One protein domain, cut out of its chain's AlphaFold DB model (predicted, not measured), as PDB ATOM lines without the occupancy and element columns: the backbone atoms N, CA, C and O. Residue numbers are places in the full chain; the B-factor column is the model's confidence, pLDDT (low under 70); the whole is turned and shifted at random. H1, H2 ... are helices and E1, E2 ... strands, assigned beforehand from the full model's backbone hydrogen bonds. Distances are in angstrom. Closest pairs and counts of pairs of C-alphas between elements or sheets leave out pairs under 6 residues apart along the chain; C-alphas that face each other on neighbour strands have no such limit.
ATOM      1  N   GLN A 435      41.071 -14.378  45.877       68.38
ATOM      2  CA  GLN A 435      39.723 -14.322  45.337       68.38
ATOM      3  C   GLN A 435      39.243 -12.893  45.035       68.38
ATOM      4  O   GLN A 435      38.675 -12.680  43.970       68.38
ATOM      5  N   LYS A 436      39.510 -11.898  45.897       72.81
ATOM      6  CA  LYS A 436      39.062 -10.512  45.643       72.81
ATOM      7  C   LYS A 436      39.915  -9.818  44.574       72.81
ATOM      8  O   LYS A 436      39.389  -9.031  43.786       72.81
ATOM      9  N   LEU A 437      41.213 -10.123  44.528       78.44
ATOM     10  CA  LEU A 437      42.107  -9.687  43.451       78.44
ATOM     11  C   LEU A 437      41.654 -10.283  42.114       78.44
ATOM     12  O   LEU A 437      41.473  -9.551  41.147       78.44
ATOM     13  N   LYS A 438      41.370 -11.590  42.087       82.88
ATOM     14  CA  LYS A 438      40.832 -12.287  40.917       82.88
ATOM     15  C   LYS A 438      39.494 -11.705  40.465       82.88
ATOM     16  O   LYS A 438      39.355 -11.375  39.297       82.88
ATOM     17  N   GLU A 439      38.554 -11.489  41.383       85.50
ATOM     18  CA  GLU A 439      37.271 -10.838  41.082       85.50
ATOM     19  C   GLU A 439      37.468  -9.433  40.495       85.50
ATOM     20  O   GLU A 439      36.790  -9.054  39.542       85.50
ATOM     21  N   SER A 440      38.419  -8.663  41.029       87.38
ATOM     22  CA  SER A 440      38.732  -7.316  40.538       87.38
ATOM     23  C   SER A 440      39.363  -7.356  39.144       87.38
ATOM     24  O   SER A 440      38.914  -6.635  38.254       87.38
ATOM     25  N   ASN A 441      40.332  -8.247  38.923       89.31
ATOM     26  CA  ASN A 441      40.960  -8.479  37.623       89.31
ATOM     27  C   ASN A 441      39.931  -8.912  36.570       89.31
ATOM     28  O   ASN A 441      39.901  -8.352  35.471       89.31
ATOM     29  N   ASP A 442      39.051  -9.852  36.920       90.12
ATOM     30  CA  ASP A 442      37.985 -10.354  36.053       90.12
ATOM     31  C   ASP A 442      37.004  -9.228  35.696       90.12
ATOM     32  O   ASP A 442      36.664  -9.039  34.527       90.12
ATOM     33  N   LEU A 443      36.596  -8.406  36.670       91.56
ATOM     34  CA  LEU A 443      35.730  -7.250  36.425       91.56
ATOM     35  C   LEU A 443      36.387  -6.216  35.503       91.56
ATOM     36  O   LEU A 443      35.732  -5.695  34.594       91.56
ATOM     37  N   VAL A 444      37.674  -5.922  35.704       93.25
ATOM     38  CA  VAL A 444      38.422  -4.986  34.858       93.25
ATOM     39  C   VAL A 444      38.562  -5.529  33.433       93.25
ATOM     40  O   VAL A 444      38.340  -4.777  32.480       93.25
ATOM     41  N   ALA A 445      38.840  -6.825  33.272       93.12
ATOM     42  CA  ALA A 445      38.899  -7.497  31.974       93.12
ATOM     43  C   ALA A 445      37.533  -7.517  31.262       93.12
ATOM     44  O   ALA A 445      37.453  -7.191  30.077       93.12
ATOM     45  N   ILE A 446      36.440  -7.794  31.980       93.06
ATOM     46  CA  ILE A 446      35.067  -7.758  31.446       93.06
ATOM     47  C   ILE A 446      34.719  -6.358  30.936       93.06
ATOM     48  O   ILE A 446      34.213  -6.201  29.822       93.06
ATOM     49  N   VAL A 447      34.999  -5.319  31.727       93.44
ATOM     50  CA  VAL A 447      34.743  -3.930  31.316       93.44
ATOM     51  C   VAL A 447      35.638  -3.540  30.140       93.44
ATOM     52  O   VAL A 447      35.200  -2.818  29.238       93.44
ATOM     53  N   HIS A 448      36.875  -4.034  30.097       95.31
ATOM     54  CA  HIS A 448      37.774  -3.828  28.967       95.31
ATOM     55  C   HIS A 448      37.210  -4.450  27.686       95.31
ATOM     56  O   HIS A 448      37.085  -3.738  26.692       95.31
ATOM     57  N   ALA A 449      36.754  -5.701  27.721       93.00
ATOM     58  CA  ALA A 449      36.161  -6.376  26.567       93.00
ATOM     59  C   ALA A 449      34.831  -5.738  26.112       93.00
ATOM     60  O   ALA A 449      34.591  -5.566  24.919       93.00
ATOM     61  N   ALA A 450      33.974  -5.329  27.054       93.31
ATOM     62  CA  ALA A 450      32.637  -4.808  26.759       93.31
ATOM     63  C   ALA A 450      32.613  -3.338  26.295       93.31
ATOM     64  O   ALA A 450      31.600  -2.855  25.783       93.31
ATOM     65  N   THR A 451      33.701  -2.589  26.486       92.56
ATOM     66  CA  THR A 451      33.791  -1.179  26.076       92.56
ATOM     67  C   THR A 451      34.456  -1.030  24.702       92.56
ATOM     68  O   THR A 451      35.317  -1.829  24.341       92.56
ATOM     69  N   PRO A 452      34.149   0.020  23.915       90.81
ATOM     70  CA  PRO A 452      34.792   0.238  22.617       90.81
ATOM     71  C   PRO A 452      36.324   0.325  22.707       90.81
ATOM     72  O   PRO A 452      36.871   0.788  23.709       90.81
ATOM     73  N   LEU A 453      37.039  -0.045  21.641       88.81
ATOM     74  CA  LEU A 453      38.489   0.167  21.516       88.81
ATOM     75  C   LEU A 453      38.801   1.643  21.217       88.81
ATOM     76  O   LEU A 453      39.178   2.024  20.112       88.81
ATOM     77  N   ARG A 454      38.594   2.506  22.217       89.88
ATOM     78  CA  ARG A 454      38.922   3.937  22.177       89.88
ATOM     79  C   ARG A 454      39.833   4.290  23.339       89.88
ATOM     80  O   ARG A 454      39.657   3.780  24.436       89.88
ATOM     81  N   ARG A 455      40.776   5.207  23.100       90.06
ATOM     82  CA  ARG A 455      41.789   5.600  24.093       90.06
ATOM     83  C   ARG A 455      41.179   6.197  25.357       90.06
ATOM     84  O   ARG A 455      41.736   5.995  26.424       90.06
ATOM     85  N   ILE A 456      40.067   6.920  25.227       92.06
ATOM     86  CA  ILE A 456      39.337   7.524  26.343       92.06
ATOM     87  C   ILE A 456      37.933   6.929  26.386       92.06
ATOM     88  O   ILE A 456      37.190   6.993  25.401       92.06
ATOM     89  N   ILE A 457      37.570   6.391  27.544       93.75
ATOM     90  CA  ILE A 457      36.263   5.833  27.868       93.75
ATOM     91  C   ILE A 457      35.618   6.724  28.926       93.75
ATOM     92  O   ILE A 457      36.196   6.977  29.979       93.75
ATOM     93  N   LYS A 458      34.420   7.233  28.627       91.50
ATOM     94  CA  LYS A 458      33.623   8.048  29.554       91.50
ATOM     95  C   LYS A 458      32.698   7.163  30.392       91.50
ATOM     96  O   LYS A 458      32.287   6.100  29.929       91.50
ATOM     97  N   GLU A 459      32.305   7.640  31.568       88.75
ATOM     98  CA  GLU A 459      31.481   6.917  32.548       88.75
ATOM     99  C   GLU A 459      30.217   6.285  31.950       88.75
ATOM    100  O   GLU A 459      29.894   5.143  32.262       88.75
ATOM    101  N   TYR A 460      29.540   6.961  31.016       87.31
ATOM    102  CA  TYR A 460      28.296   6.458  30.429       87.31
ATOM    103  C   TYR A 460      28.492   5.160  29.630       87.31
ATOM    104  O   TYR A 460      27.527   4.432  29.410       87.31
ATOM    105  N   LEU A 461      29.715   4.868  29.169       90.12
ATOM    106  CA  LEU A 461      30.053   3.599  28.522       90.12
ATOM    107  C   LEU A 461      30.255   2.489  29.558       90.12
ATOM    108  O   LEU A 461      29.844   1.364  29.307       90.12
ATOM    109  N   ILE A 462      30.807   2.818  30.729       91.19
ATOM    110  CA  ILE A 462      30.947   1.892  31.863       91.19
ATOM    111  C   ILE A 462      29.564   1.508  32.404       91.19
ATOM    112  O   ILE A 462      29.278   0.335  32.619       91.19
ATOM    113  N   LEU A 463      28.654   2.481  32.536       88.06
ATOM    114  CA  LEU A 463      27.282   2.245  33.007       88.06
ATOM    115  C   LEU A 463      26.468   1.316  32.084       88.06
ATOM    116  O   LEU A 463      25.508   0.693  32.537       88.06
ATOM    117  N   LYS A 464      26.852   1.211  30.804       89.44
ATOM    118  CA  LYS A 464      26.221   0.326  29.811       89.44
ATOM    119  C   LYS A 464      26.737  -1.114  29.851       89.44
ATOM    120  O   LYS A 464      26.135  -1.963  29.205       89.44
ATOM    121  N   VAL A 465      27.806  -1.409  30.593       90.88
ATOM    122  CA  VAL A 465      28.326  -2.778  30.716       90.88
ATOM    123  C   VAL A 465      27.360  -3.601  31.566       90.88
ATOM    124  O   VAL A 465      27.201  -3.343  32.759       90.88
ATOM    125  N   GLU A 466      26.673  -4.570  30.960       86.56
ATOM    126  CA  GLU A 466      25.642  -5.370  31.639       86.56
ATOM    127  C   GLU A 466      26.214  -6.239  32.760       86.56
ATOM    128  O   GLU A 466      25.664  -6.231  33.857       86.56
ATOM    129  N   ALA A 467      27.355  -6.887  32.508       86.12
ATOM    130  CA  ALA A 467      28.028  -7.795  33.436       86.12
ATOM    131  C   ALA A 467      28.647  -7.111  34.675       86.12
ATOM    132  O   ALA A 467      29.013  -7.786  35.631       86.12
ATOM    133  N   LEU A 468      28.759  -5.778  34.684       87.94
ATOM    134  CA  LEU A 468      29.292  -5.022  35.816       87.94
ATOM    135  C   LEU A 468      28.198  -4.857  36.895       87.94
ATOM    136  O   LEU A 468      27.146  -4.277  36.597       87.94
ATOM    137  N   PRO A 469      28.409  -5.325  38.143       84.12
ATOM    138  CA  PRO A 469      27.403  -5.245  39.200       84.12
ATOM    139  C   PRO A 469      27.068  -3.796  39.575       84.12
ATOM    140  O   PRO A 469      27.915  -2.907  39.508       84.12
ATOM    141  N   GLY A 470      25.841  -3.561  40.047       81.88
ATOM    142  CA  GLY A 470      25.373  -2.257  40.536       81.88
ATOM    143  C   GLY A 470      24.329  -1.586  39.638       81.88
ATOM    144  O   GLY A 470      24.039  -2.027  38.525       81.88
ATOM    145  N   CYS A 471      23.724  -0.507  40.137       76.19
ATOM    146  CA  CYS A 471      22.715   0.257  39.394       76.19
ATOM    147  C   CYS A 471      23.362   1.354  38.527       76.19
ATOM    148  O   CYS A 471      24.437   1.861  38.852       76.19
ATOM    149  N   ALA A 472      22.698   1.755  37.437       71.12
ATOM    150  CA  ALA A 472      23.177   2.842  36.575       71.12
ATOM    151  C   ALA A 472      23.140   4.218  37.273       71.12
ATOM    152  O   ALA A 472      23.977   5.071  37.000       71.12
ATOM    153  N   ALA A 473      22.202   4.411  38.203       66.81
ATOM    154  CA  ALA A 473      22.095   5.598  39.043       66.81
ATOM    155  C   ALA A 473      21.865   5.184  40.504       66.81
ATOM    156  O   ALA A 473      21.172   4.197  40.773       66.81
ATOM    157  N   SER A 474      22.447   5.934  41.446       51.06
ATOM    158  CA  SER A 474      22.259   5.692  42.879       51.06
ATOM    159  C   SER A 474      20.863   6.147  43.293       51.06
ATOM    160  O   SER A 474      20.538   7.331  43.242       51.06
ATOM    161  N   SER A 475      20.022   5.207  43.711       45.06
ATOM    162  CA  SER A 475      18.814   5.508  44.472       45.06
ATOM    163  C   SER A 475      18.746   4.527  45.637       45.06
ATOM    164  O   SER A 475      18.797   3.313  45.438       45.06
ATOM    165  N   LYS A 476      18.666   5.056  46.867       43.09
ATOM    166  CA  LYS A 476      18.613   4.296  48.136       43.09
ATOM    167  C   LYS A 476      19.932   3.640  48.595       43.09
ATOM    168  O   LYS A 476      19.916   2.502  49.048       43.09
ATOM    169  N   GLY A 477      21.072   4.332  48.476       47.88
ATOM    170  CA  GLY A 477      22.343   3.893  49.089       47.88
ATOM    171  C   GLY A 477      23.000   2.656  48.455       47.88
ATOM    172  O   GLY A 477      23.969   2.133  48.995       47.88
ATOM    173  N   LYS A 478      22.500   2.178  47.307       57.97
ATOM    174  CA  LYS A 478      23.112   1.074  46.550       57.97
ATOM    175  C   LYS A 478      24.288   1.586  45.712       57.97
ATOM    176  O   LYS A 478      24.150   2.601  45.027       57.97
ATOM    177  N   ARG A 479      25.416   0.864  45.726       71.88
ATOM    178  CA  ARG A 479      26.598   1.177  44.901       71.88
ATOM    179  C   ARG A 479      26.237   1.185  43.410       71.88
ATOM    180  O   ARG A 479      25.488   0.328  42.925       71.88
ATOM    181  N   THR A 480      26.750   2.174  42.681       83.12
ATOM    182  CA  THR A 480      26.569   2.266  41.227       83.12
ATOM    183  C   THR A 480      27.563   1.365  40.503       83.12
ATOM    184  O   THR A 480      28.593   0.989  41.062       83.12
ATOM    185  N   LYS A 481      27.284   1.061  39.232       86.88
ATOM    186  CA  LYS A 481      28.238   0.352  38.365       86.88
ATOM    187  C   LYS A 481      29.598   1.051  38.317       86.88
ATOM    188  O   LYS A 481      30.626   0.401  38.444       86.88
ATOM    189  N   LEU A 482      29.597   2.382  38.203       85.94
ATOM    190  CA  LEU A 482      30.822   3.182  38.202       85.94
ATOM    191  C   LEU A 482      31.618   3.011  39.503       85.94
ATOM    192  O   LEU A 482      32.825   2.816  39.440       85.94
ATOM    193  N   VAL A 483      30.948   3.027  40.661       83.25
ATOM    194  CA  VAL A 483      31.607   2.813  41.961       83.25
ATOM    195  C   VAL A 483      32.231   1.422  42.032       83.25
ATOM    196  O   VAL A 483      33.385   1.318  42.421       83.25
ATOM    197  N   ASN A 484      31.523   0.373  41.603       85.25
ATOM    198  CA  ASN A 484      32.075  -0.987  41.601       85.25
ATOM    199  C   ASN A 484      33.243  -1.153  40.619       85.25
ATOM    200  O   ASN A 484      34.176  -1.891  40.907       85.25
ATOM    201  N   PHE A 485      33.226  -0.464  39.474       89.38
ATOM    202  CA  PHE A 485      34.354  -0.491  38.540       89.38
ATOM    203  C   PHE A 485      35.572   0.265  39.068       89.38
ATOM    204  O   PHE A 485      36.684  -0.233  38.952       89.38
ATOM    205  N   VAL A 486      35.377   1.446  39.660       86.25
ATOM    206  CA  VAL A 486      36.472   2.186  40.306       86.25
ATOM    207  C   VAL A 486      37.049   1.366  41.462       86.25
ATOM    208  O   VAL A 486      38.262   1.265  41.566       86.25
ATOM    209  N   ASP A 487      36.198   0.704  42.252       82.31
ATOM    210  CA  ASP A 487      36.622  -0.231  43.301       82.31
ATOM    211  C   ASP A 487      37.436  -1.397  42.717       82.31
ATOM    212  O   ASP A 487      38.493  -1.725  43.236       82.31
ATOM    213  N   ALA A 488      37.019  -1.989  41.593       85.81
ATOM    214  CA  ALA A 488      37.800  -3.034  40.927       85.81
ATOM    215  C   ALA A 488      39.153  -2.510  40.403       85.81
ATOM    216  O   ALA A 488      40.174  -3.161  40.597       85.81
ATOM    217  N   LEU A 489      39.195  -1.313  39.802       85.50
ATOM    218  CA  LEU A 489      40.442  -0.676  39.346       85.50
ATOM    219  C   LEU A 489      41.413  -0.346  40.482       85.50
ATOM    220  O   LEU A 489      42.618  -0.274  40.258       85.50
ATOM    221  N   ASP A 490      40.888  -0.117  41.676       75.12
ATOM    222  CA  ASP A 490      41.664   0.178  42.873       75.12
ATOM    223  C   ASP A 490      42.327  -1.093  43.455       75.12
ATOM    224  O   ASP A 490      43.378  -1.003  44.085       75.12
ATOM    225  N   HIS A 491      41.765  -2.281  43.186       75.38
ATOM    226  CA  HIS A 491      42.215  -3.568  43.738       75.38
ATOM    227  C   HIS A 491      42.750  -4.563  42.686       75.38
ATOM    228  O   HIS A 491      42.985  -5.723  43.014       75.38
ATOM    229  N   THR A 492      42.919  -4.133  41.433       82.69
ATOM    230  CA  THR A 492      43.405  -4.952  40.307       82.69
ATOM    231  C   THR A 492      44.934  -4.898  40.188       82.69
ATOM    232  O   THR A 492      45.541  -3.848  40.408       82.69
ATOM    233  N   ASP A 493      45.565  -5.988  39.743       81.06
ATOM    234  CA  ASP A 493      46.970  -5.971  39.298       81.06
ATOM    235  C   ASP A 493      47.100  -5.737  37.778       81.06
ATOM    236  O   ASP A 493      48.154  -5.300  37.311       81.06
ATOM    237  N   VAL A 494      46.015  -5.933  37.013       87.69
ATOM    238  CA  VAL A 494      45.982  -5.691  35.564       87.69
ATOM    239  C   VAL A 494      45.821  -4.214  35.165       87.69
ATOM    240  O   VAL A 494      44.886  -3.510  35.546       87.69
ATOM    241  N   ASN A 495      46.711  -3.725  34.296       89.19
ATOM    242  CA  ASN A 495      46.789  -2.304  33.907       89.19
ATOM    243  C   ASN A 495      46.052  -2.030  32.593       89.19
ATOM    244  O   ASN A 495      46.634  -1.518  31.634       89.19
ATOM    245  N   LEU A 496      44.774  -2.399  32.529       93.12
ATOM    246  CA  LEU A 496      43.955  -2.243  31.319       93.12
ATOM    247  C   LEU A 496      43.290  -0.869  31.206       93.12
ATOM    248  O   LEU A 496      42.971  -0.421  30.097       93.12
ATOM    249  N   PHE A 497      43.129  -0.180  32.339       92.50
ATOM    250  CA  PHE A 497      42.641   1.191  32.414       92.50
ATOM    251  C   PHE A 497      43.491   2.048  33.355       92.50
ATOM    252  O   PHE A 497      44.071   1.553  34.318       92.50
ATOM    253  N   LYS A 498      43.511   3.358  33.100       88.81
ATOM    254  CA  LYS A 498      44.037   4.385  34.008       88.81
ATOM    255  C   LYS A 498      43.005   5.495  34.145       88.81
ATOM    256  O   LYS A 498      42.607   6.093  33.149       88.81
ATOM    257  N   GLN A 499      42.542   5.771  35.359       86.56
ATOM    258  CA  GLN A 499      41.586   6.854  35.586       86.56
ATOM    259  C   GLN A 499      42.252   8.216  35.324       86.56
ATOM    260  O   GLN A 499      43.334   8.481  35.841       86.56
ATOM    261  N   ILE A 500      41.612   9.058  34.508       82.69
ATOM    262  CA  ILE A 500      42.075  10.419  34.187       82.69
ATOM    263  C   ILE A 500      41.373  11.427  35.100       82.69
ATOM    264  O   ILE A 500      42.020  12.285  35.693       82.69
ATOM    265  N   ASP A 501      40.052  11.302  35.234       78.88
ATOM    266  CA  ASP A 501      39.216  12.101  36.131       78.88
ATOM    267  C   ASP A 501      38.076  11.240  36.710       78.88
ATOM    268  O   ASP A 501      37.999  10.036  36.450       78.88
ATOM    269  N   ALA A 502      37.183  11.831  37.510       75.12
ATOM    270  CA  ALA A 502      36.070  11.111  38.141       75.12
ATOM    271  C   ALA A 502      35.151  10.371  37.142       75.12
ATOM    272  O   ALA A 502      34.499   9.399  37.513       75.12
ATOM    273  N   THR A 503      35.126  10.803  35.880       80.38
ATOM    274  CA  THR A 503      34.205  10.358  34.826       80.38
ATOM    275  C   THR A 503      34.901   9.818  33.566       80.38
ATOM    276  O   THR A 503      34.226   9.305  32.671       80.38
ATOM    277  N   CYS A 504      36.231   9.913  33.463       86.81
ATOM    278  CA  CYS A 504      37.006   9.540  32.279       86.81
ATOM    279  C   CYS A 504      38.157   8.584  32.610       86.81
ATOM    280  O   CYS A 504      38.937   8.800  33.539       86.81
ATOM    281  N   PHE A 505      38.321   7.567  31.764       92.50
ATOM    282  CA  PHE A 505      39.310   6.503  31.906       92.50
ATOM    283  C   PHE A 505      40.105   6.344  30.606       92.50
ATOM    284  O   PHE A 505      39.525   6.222  29.527       92.50
ATOM    285  N   ALA A 506      41.431   6.328  30.692       90.62
ATOM    286  CA  ALA A 506      42.297   5.890  29.610       90.62
ATOM    287  C   ALA A 506      42.230   4.363  29.498       90.62
ATOM    288  O   ALA A 506      42.336   3.682  30.513       90.62
ATOM    289  N   LYS A 507      42.086   3.828  28.287       93.38
ATOM    290  CA  LYS A 507      42.028   2.384  28.010       93.38
ATOM    291  C   LYS A 507      43.227   1.940  27.174       93.38
ATOM    292  O   LYS A 507      43.615   2.628  26.222       93.38
ATOM    293  N   LEU A 508      43.793   0.781  27.515       92.62
ATOM    294  CA  LEU A 508      44.836   0.128  26.725       92.62
ATOM    295  C   LEU A 508      44.225  -0.491  25.458       92.62
ATOM    296  O   LEU A 508      43.223  -1.202  25.537       92.62
ATOM    297  N   LEU A 509      44.790  -0.202  24.284       92.56
ATOM    298  CA  LEU A 509      44.204  -0.595  22.996       92.56
ATOM    299  C   LEU A 509      44.704  -1.971  22.553       92.56
ATOM    300  O   LEU A 509      45.561  -2.081  21.677       92.56
ATOM    301  N   ILE A 510      44.162  -3.007  23.185       93.81
ATOM    302  CA  ILE A 510      44.432  -4.419  22.897       93.81
ATOM    303  C   ILE A 510      43.135  -5.225  22.989       93.81
ATOM    304  O   ILE A 510      42.145  -4.724  23.518       93.81
ATOM    305  N   ASP A 511      43.150  -6.462  22.510       92.81
ATOM    306  CA  ASP A 511      42.195  -7.484  22.935       92.81
ATOM    307  C   ASP A 511      42.850  -8.295  24.059       92.81
ATOM    308  O   ASP A 511      43.710  -9.142  23.815       92.81
ATOM    309  N   TRP A 512      42.515  -7.961  25.307       93.81
ATOM    310  CA  TRP A 512      43.173  -8.567  26.463       93.81
ATOM    311  C   TRP A 512      42.853 -10.055  26.598       93.81
ATOM    312  O   TRP A 512      43.755 -10.826  26.904       93.81
ATOM    313  N   THR A 513      41.616 -10.467  26.321       91.38
ATOM    314  CA  THR A 513      41.191 -11.865  26.452       91.38
ATOM    315  C   THR A 513      41.996 -12.759  25.514       91.38
ATOM    316  O   THR A 513      42.602 -13.735  25.954       91.38
ATOM    317  N   THR A 514      42.081 -12.370  24.238       93.69
ATOM    318  CA  THR A 514      42.858 -13.110  23.236       93.69
ATOM    319  C   THR A 514      44.351 -13.094  23.571       93.69
ATOM    320  O   THR A 514      45.020 -14.122  23.486       93.69
ATOM    321  N   LEU A 515      44.896 -11.947  23.997       94.75
ATOM    322  CA  LEU A 515      46.312 -11.848  24.364       94.75
ATOM    323  C   LEU A 515      46.658 -12.716  25.583       94.75
ATOM    324  O   LEU A 515      47.689 -13.383  25.577       94.75
ATOM    325  N   GLN A 516      45.809 -12.718  26.612       93.75
ATOM    326  CA  GLN A 516      46.009 -13.490  27.835       93.75
ATOM    327  C   GLN A 516      45.984 -14.997  27.556       93.75
ATOM    328  O   GLN A 516      46.828 -15.722  28.079       93.75
ATOM    329  N   GLU A 517      45.082 -15.463  26.687       94.94
ATOM    330  CA  GLU A 517      45.048 -16.861  26.245       94.94
ATOM    331  C   GLU A 517      46.331 -17.247  25.489       94.94
ATOM    332  O   GLU A 517      46.922 -18.298  25.749       94.94
ATOM    333  N   CYS A 518      46.808 -16.384  24.583       95.81
ATOM    334  CA  CYS A 518      48.070 -16.594  23.872       95.81
ATOM    335  C   CYS A 518      49.266 -16.670  24.833       95.81
ATOM    336  O   CYS A 518      50.084 -17.578  24.702       95.81
ATOM    337  N   ILE A 519      49.339 -15.769  25.819       95.81
ATOM    338  CA  ILE A 519      50.385 -15.770  26.853       95.81
ATOM    339  C   ILE A 519      50.355 -17.084  27.644       95.81
ATOM    340  O   ILE A 519      51.392 -17.716  27.814       95.81
ATOM    341  N   GLN A 520      49.177 -17.528  28.094       94.44
ATOM    342  CA  GLN A 520      49.034 -18.777  28.853       94.44
ATOM    343  C   GLN A 520      49.412 -20.014  28.031       94.44
ATOM    344  O   GLN A 520      50.060 -20.915  28.554       94.44
ATOM    345  N   THR A 521      49.053 -20.042  26.745       95.31
ATOM    346  CA  THR A 521      49.379 -21.159  25.839       95.31
ATOM    347  C   THR A 521      50.890 -21.305  25.625       95.31
ATOM    348  O   THR A 521      51.381 -22.414  25.436       95.31
ATOM    349  N   GLU A 522      51.635 -20.197  25.658       95.44
ATOM    350  CA  GLU A 522      53.064 -20.149  25.319       95.44
ATOM    351  C   GLU A 522      53.987 -20.043  26.555       95.44
ATOM    352  O   GLU A 522      55.146 -19.659  26.414       95.44
ATOM    353  N   GLY A 523      53.501 -20.377  27.760       91.50
ATOM    354  CA  GLY A 523      54.324 -20.504  28.979       91.50
ATOM    355  C   GLY A 523      54.021 -19.515  30.114       91.50
ATOM    356  O   GLY A 523      54.591 -19.620  31.195       91.50
ATOM    357  N   GLY A 524      53.093 -18.575  29.925       93.88
ATOM    358  CA  GLY A 524      52.585 -17.729  31.007       93.88
ATOM    359  C   GLY A 524      53.624 -16.777  31.615       93.88
ATOM    360  O   GLY A 524      54.425 -16.167  30.907       93.88
ATOM    361  N   ALA A 525      53.574 -16.610  32.938       90.62
ATOM    362  CA  ALA A 525      54.380 -15.624  33.660       90.62
ATOM    363  C   ALA A 525      55.895 -15.881  33.574       90.62
ATOM    364  O   ALA A 525      56.658 -14.924  33.540       90.62
ATOM    365  N   GLU A 526      56.332 -17.140  33.483       93.62
ATOM    366  CA  GLU A 526      57.761 -17.484  33.388       93.62
ATOM    367  C   GLU A 526      58.391 -17.010  32.072       93.62
ATOM    368  O   GLU A 526      59.570 -16.683  32.029       93.62
ATOM    369  N   VAL A 527      57.599 -16.934  31.000       96.00
ATOM    370  CA  VAL A 527      58.069 -16.547  29.661       96.00
ATOM    371  C   VAL A 527      57.842 -15.065  29.380       96.00
ATOM    372  O   VAL A 527      58.654 -14.416  28.717       96.00
ATOM    373  N   PHE A 528      56.706 -14.534  29.832       96.00
ATOM    374  CA  PHE A 528      56.250 -13.192  29.478       96.00
ATOM    375  C   PHE A 528      56.318 -12.206  30.634       96.00
ATOM    376  O   PHE A 528      56.034 -11.038  30.399       96.00
ATOM    377  N   GLY A 529      56.668 -12.625  31.849       92.50
ATOM    378  CA  GLY A 529      56.557 -11.804  33.051       92.50
ATOM    379  C   GLY A 529      55.104 -11.538  33.454       92.50
ATOM    380  O   GLY A 529      54.144 -12.058  32.878       92.50
ATOM    381  N   THR A 530      54.941 -10.689  34.458       90.38
ATOM    382  CA  THR A 530      53.664 -10.267  35.037       90.38
ATOM    383  C   THR A 530      53.491  -8.750  34.941       90.38
ATOM    384  O   THR A 530      54.401  -8.014  34.561       90.38
ATOM    385  N   TYR A 531      52.329  -8.229  35.350       87.31
ATOM    386  CA  TYR A 531      52.119  -6.779  35.435       87.31
ATOM    387  C   TYR A 531      53.068  -6.059  36.410       87.31
ATOM    388  O   TYR A 531      53.233  -4.841  36.282       87.31
ATOM    389  N   ALA A 532      53.700  -6.777  37.347       83.31
ATOM    390  CA  ALA A 532      54.767  -6.223  38.176       83.31
ATOM    391  C   ALA A 532      56.019  -5.921  37.331       83.31
ATOM    392  O   ALA A 532      56.574  -4.826  37.427       83.31
ATOM    393  N   ASP A 533      56.385  -6.836  36.430       88.19
ATOM    394  CA  ASP A 533      57.553  -6.722  35.547       88.19
ATOM    395  C   ASP A 533      57.314  -5.695  34.430       88.19
ATOM    396  O   ASP A 533      58.162  -4.857  34.113       88.19
ATOM    397  N   TRP A 534      56.097  -5.674  33.873       89.50
ATOM    398  CA  TRP A 534      55.736  -4.811  32.742       89.50
ATOM    399  C   TRP A 534      55.675  -3.328  33.077       89.50
ATOM    400  O   TRP A 534      55.610  -2.497  32.168       89.50
ATOM    401  N   SER A 535      55.693  -2.967  34.363       82.69
ATOM    402  CA  SER A 535      55.435  -1.597  34.811       82.69
ATOM    403  C   SER A 535      54.050  -1.093  34.338       82.69
ATOM    404  O   SER A 535      53.182  -1.858  33.911       82.69
ATOM    405  N   CYS A 536      53.779   0.210  34.449       85.19
ATOM    406  CA  CYS A 536      52.522   0.801  33.982       85.19
ATOM    407  C   CYS A 536      52.564   1.059  32.459       85.19
ATOM    408  O   CYS A 536      53.267   1.979  32.032       85.19
ATOM    409  N   PRO A 537      51.776   0.352  31.618       88.62
ATOM    410  CA  PRO A 537      51.804   0.532  30.163       88.62
ATOM    411  C   PRO A 537      51.430   1.950  29.727       88.62
ATOM    412  O   PRO A 537      51.918   2.440  28.714       88.62
ATOM    413  N   PHE A 538      50.568   2.627  30.490       87.81
ATOM    414  CA  PHE A 538      50.170   4.004  30.202       87.81
ATOM    415  C   PHE A 538      51.319   4.986  30.378       87.81
ATOM    416  O   PHE A 538      51.447   5.899  29.567       87.81
ATOM    417  N   ASP A 539      52.149   4.795  31.402       84.69
ATOM    418  CA  ASP A 539      53.314   5.646  31.626       84.69
ATOM    419  C   ASP A 539      54.363   5.369  30.552       84.69
ATOM    420  O   ASP A 539      54.832   6.312  29.928       84.69
ATOM    421  N   LEU A 540      54.602   4.091  30.225       85.31
ATOM    422  CA  LEU A 540      55.487   3.695  29.124       85.31
ATOM    423  C   LEU A 540      55.072   4.321  27.787       85.31
ATOM    424  O   LEU A 540      55.906   4.828  27.050       85.31
ATOM    425  N   LEU A 541      53.773   4.363  27.484       82.50
ATOM    426  CA  LEU A 541      53.257   5.008  26.271       82.50
ATOM    427  C   LEU A 541      53.512   6.528  26.226       82.50
ATOM    428  O   LEU A 541      53.462   7.109  25.142       82.50
ATOM    429  N   HIS A 542      53.730   7.174  27.374       73.69
ATOM    430  CA  HIS A 542      54.069   8.595  27.470       73.69
ATOM    431  C   HIS A 542      55.579   8.843  27.531       73.69
ATOM    432  O   HIS A 542      56.033   9.852  27.000       73.69
ATOM    433  N   THR A 543      56.335   7.952  28.178       70.19
ATOM    434  CA  THR A 543      57.786   8.075  28.366       70.19
ATOM    435  C   THR A 543      58.591   7.514  27.205       70.19
ATOM    436  O   THR A 543      59.749   7.884  27.067       70.19
ATOM    437  N   GLN A 544      58.011   6.643  26.372       69.31
ATOM    438  CA  GLN A 544      58.669   6.155  25.164       69.31
ATOM    439  C   GLN A 544      58.958   7.328  24.232       69.31
ATOM    440  O   GLN A 544      58.070   7.863  23.555       69.31
TER     441      GLN A 544
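Overview. This is residues 435 to 544 of the 1210 residues of the protein "Hypothetical protein" of Symbiodinium necroappetens (UniProt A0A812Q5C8). Two helices, H1 and H3, cross near the middle of the model beside a small three-stranded sheet whose rim they only graze. The long loop of residues 463 to 480 reaches to one end of the longest axis and H4 and H5 lie toward the other end, while H6 sits beside edge strand E2. The printed part has 110 residues with six named helices and three named strands in the order H1 E1 H2 H3 E2 E3 H4 H5 H6; the class is mostly helix, and the sheet, in the order E1 - E3 - E2, is antiparallel. It is compact, with a radius of gyration of the C-alphas of 14.5 A, and only just elongated, with spans of 48 by 32 by 21 A.

Along the chain. H1, residues 435 to 450, begins with C-alpha 435 at (39.723, -14.322, 45.337) and is 22.0 A long. E1, residues 456 to 458, runs 6.6 A, and H2, residues 459 to 462, 5.1 A. H3, residues 481 to 491, is 15.5 A long and begins with C-alpha 481 at (28.238, 0.352, 38.365). E2, residues 497 to 499, runs 6.6 A and E3, residues 504 to 507, 9.7 A. H4, residues 512 to 521, is 14.1 A long, H5, residues 525 to 528, 5.2 A, and H6, residues 537 to 543, 9.8 A, ending with C-alpha 543 at (57.786, 8.075, 28.366).

Arrangement. H1 touches H3 at a steep tilt of 54 degrees, opposite ways; their closest C-alphas, of Ser 440 and Ala 488, are 4.4 A apart. With residues 445 to 449 alone H1 touches H4, the closest C-alphas being those of Ala 445 and Trp 512, 7.1 A. H2 touches H3, with the C-alphas of Ile 462 and Leu 482 closest at 6.5 A. E1 and E3 are antiparallel, with N 457 and O 505 2.8 A apart. E2 and E3 form a hairpin, with N 506 and O 498 2.7 A apart. E1, H2, H3 and E2 form a split strand-helix-strand unit, two strands running the same way with helices between them in the chain and E3 between them in the sheet; its crossover is right-handed. H6 only grazes the sheet with residues 537 to 539; its closest C-alphas to E2 are those of Phe 538 and Lys 498, 7.2 A. H5 is close to H4 but not clearly touching, Phe 528 and Ile 519 having the closest C-alphas at 6.9 A. H4 and H6 are apart. In H1, H3, H4 and H6 every O i to N i+4 pair is within hydrogen-bond range; H2 and H5 are too short for such a pair.

Size, cuts and confidence. The two C-alphas farthest apart, those of Lys 476 and Val 527, are 48.3 A apart. The printed part has no cut. The link from H2 to H3, 18 residues, is long. The mean pLDDT of the printed part is 85.6; residue 435, residues 473 to 478 and residue 544 are under 70.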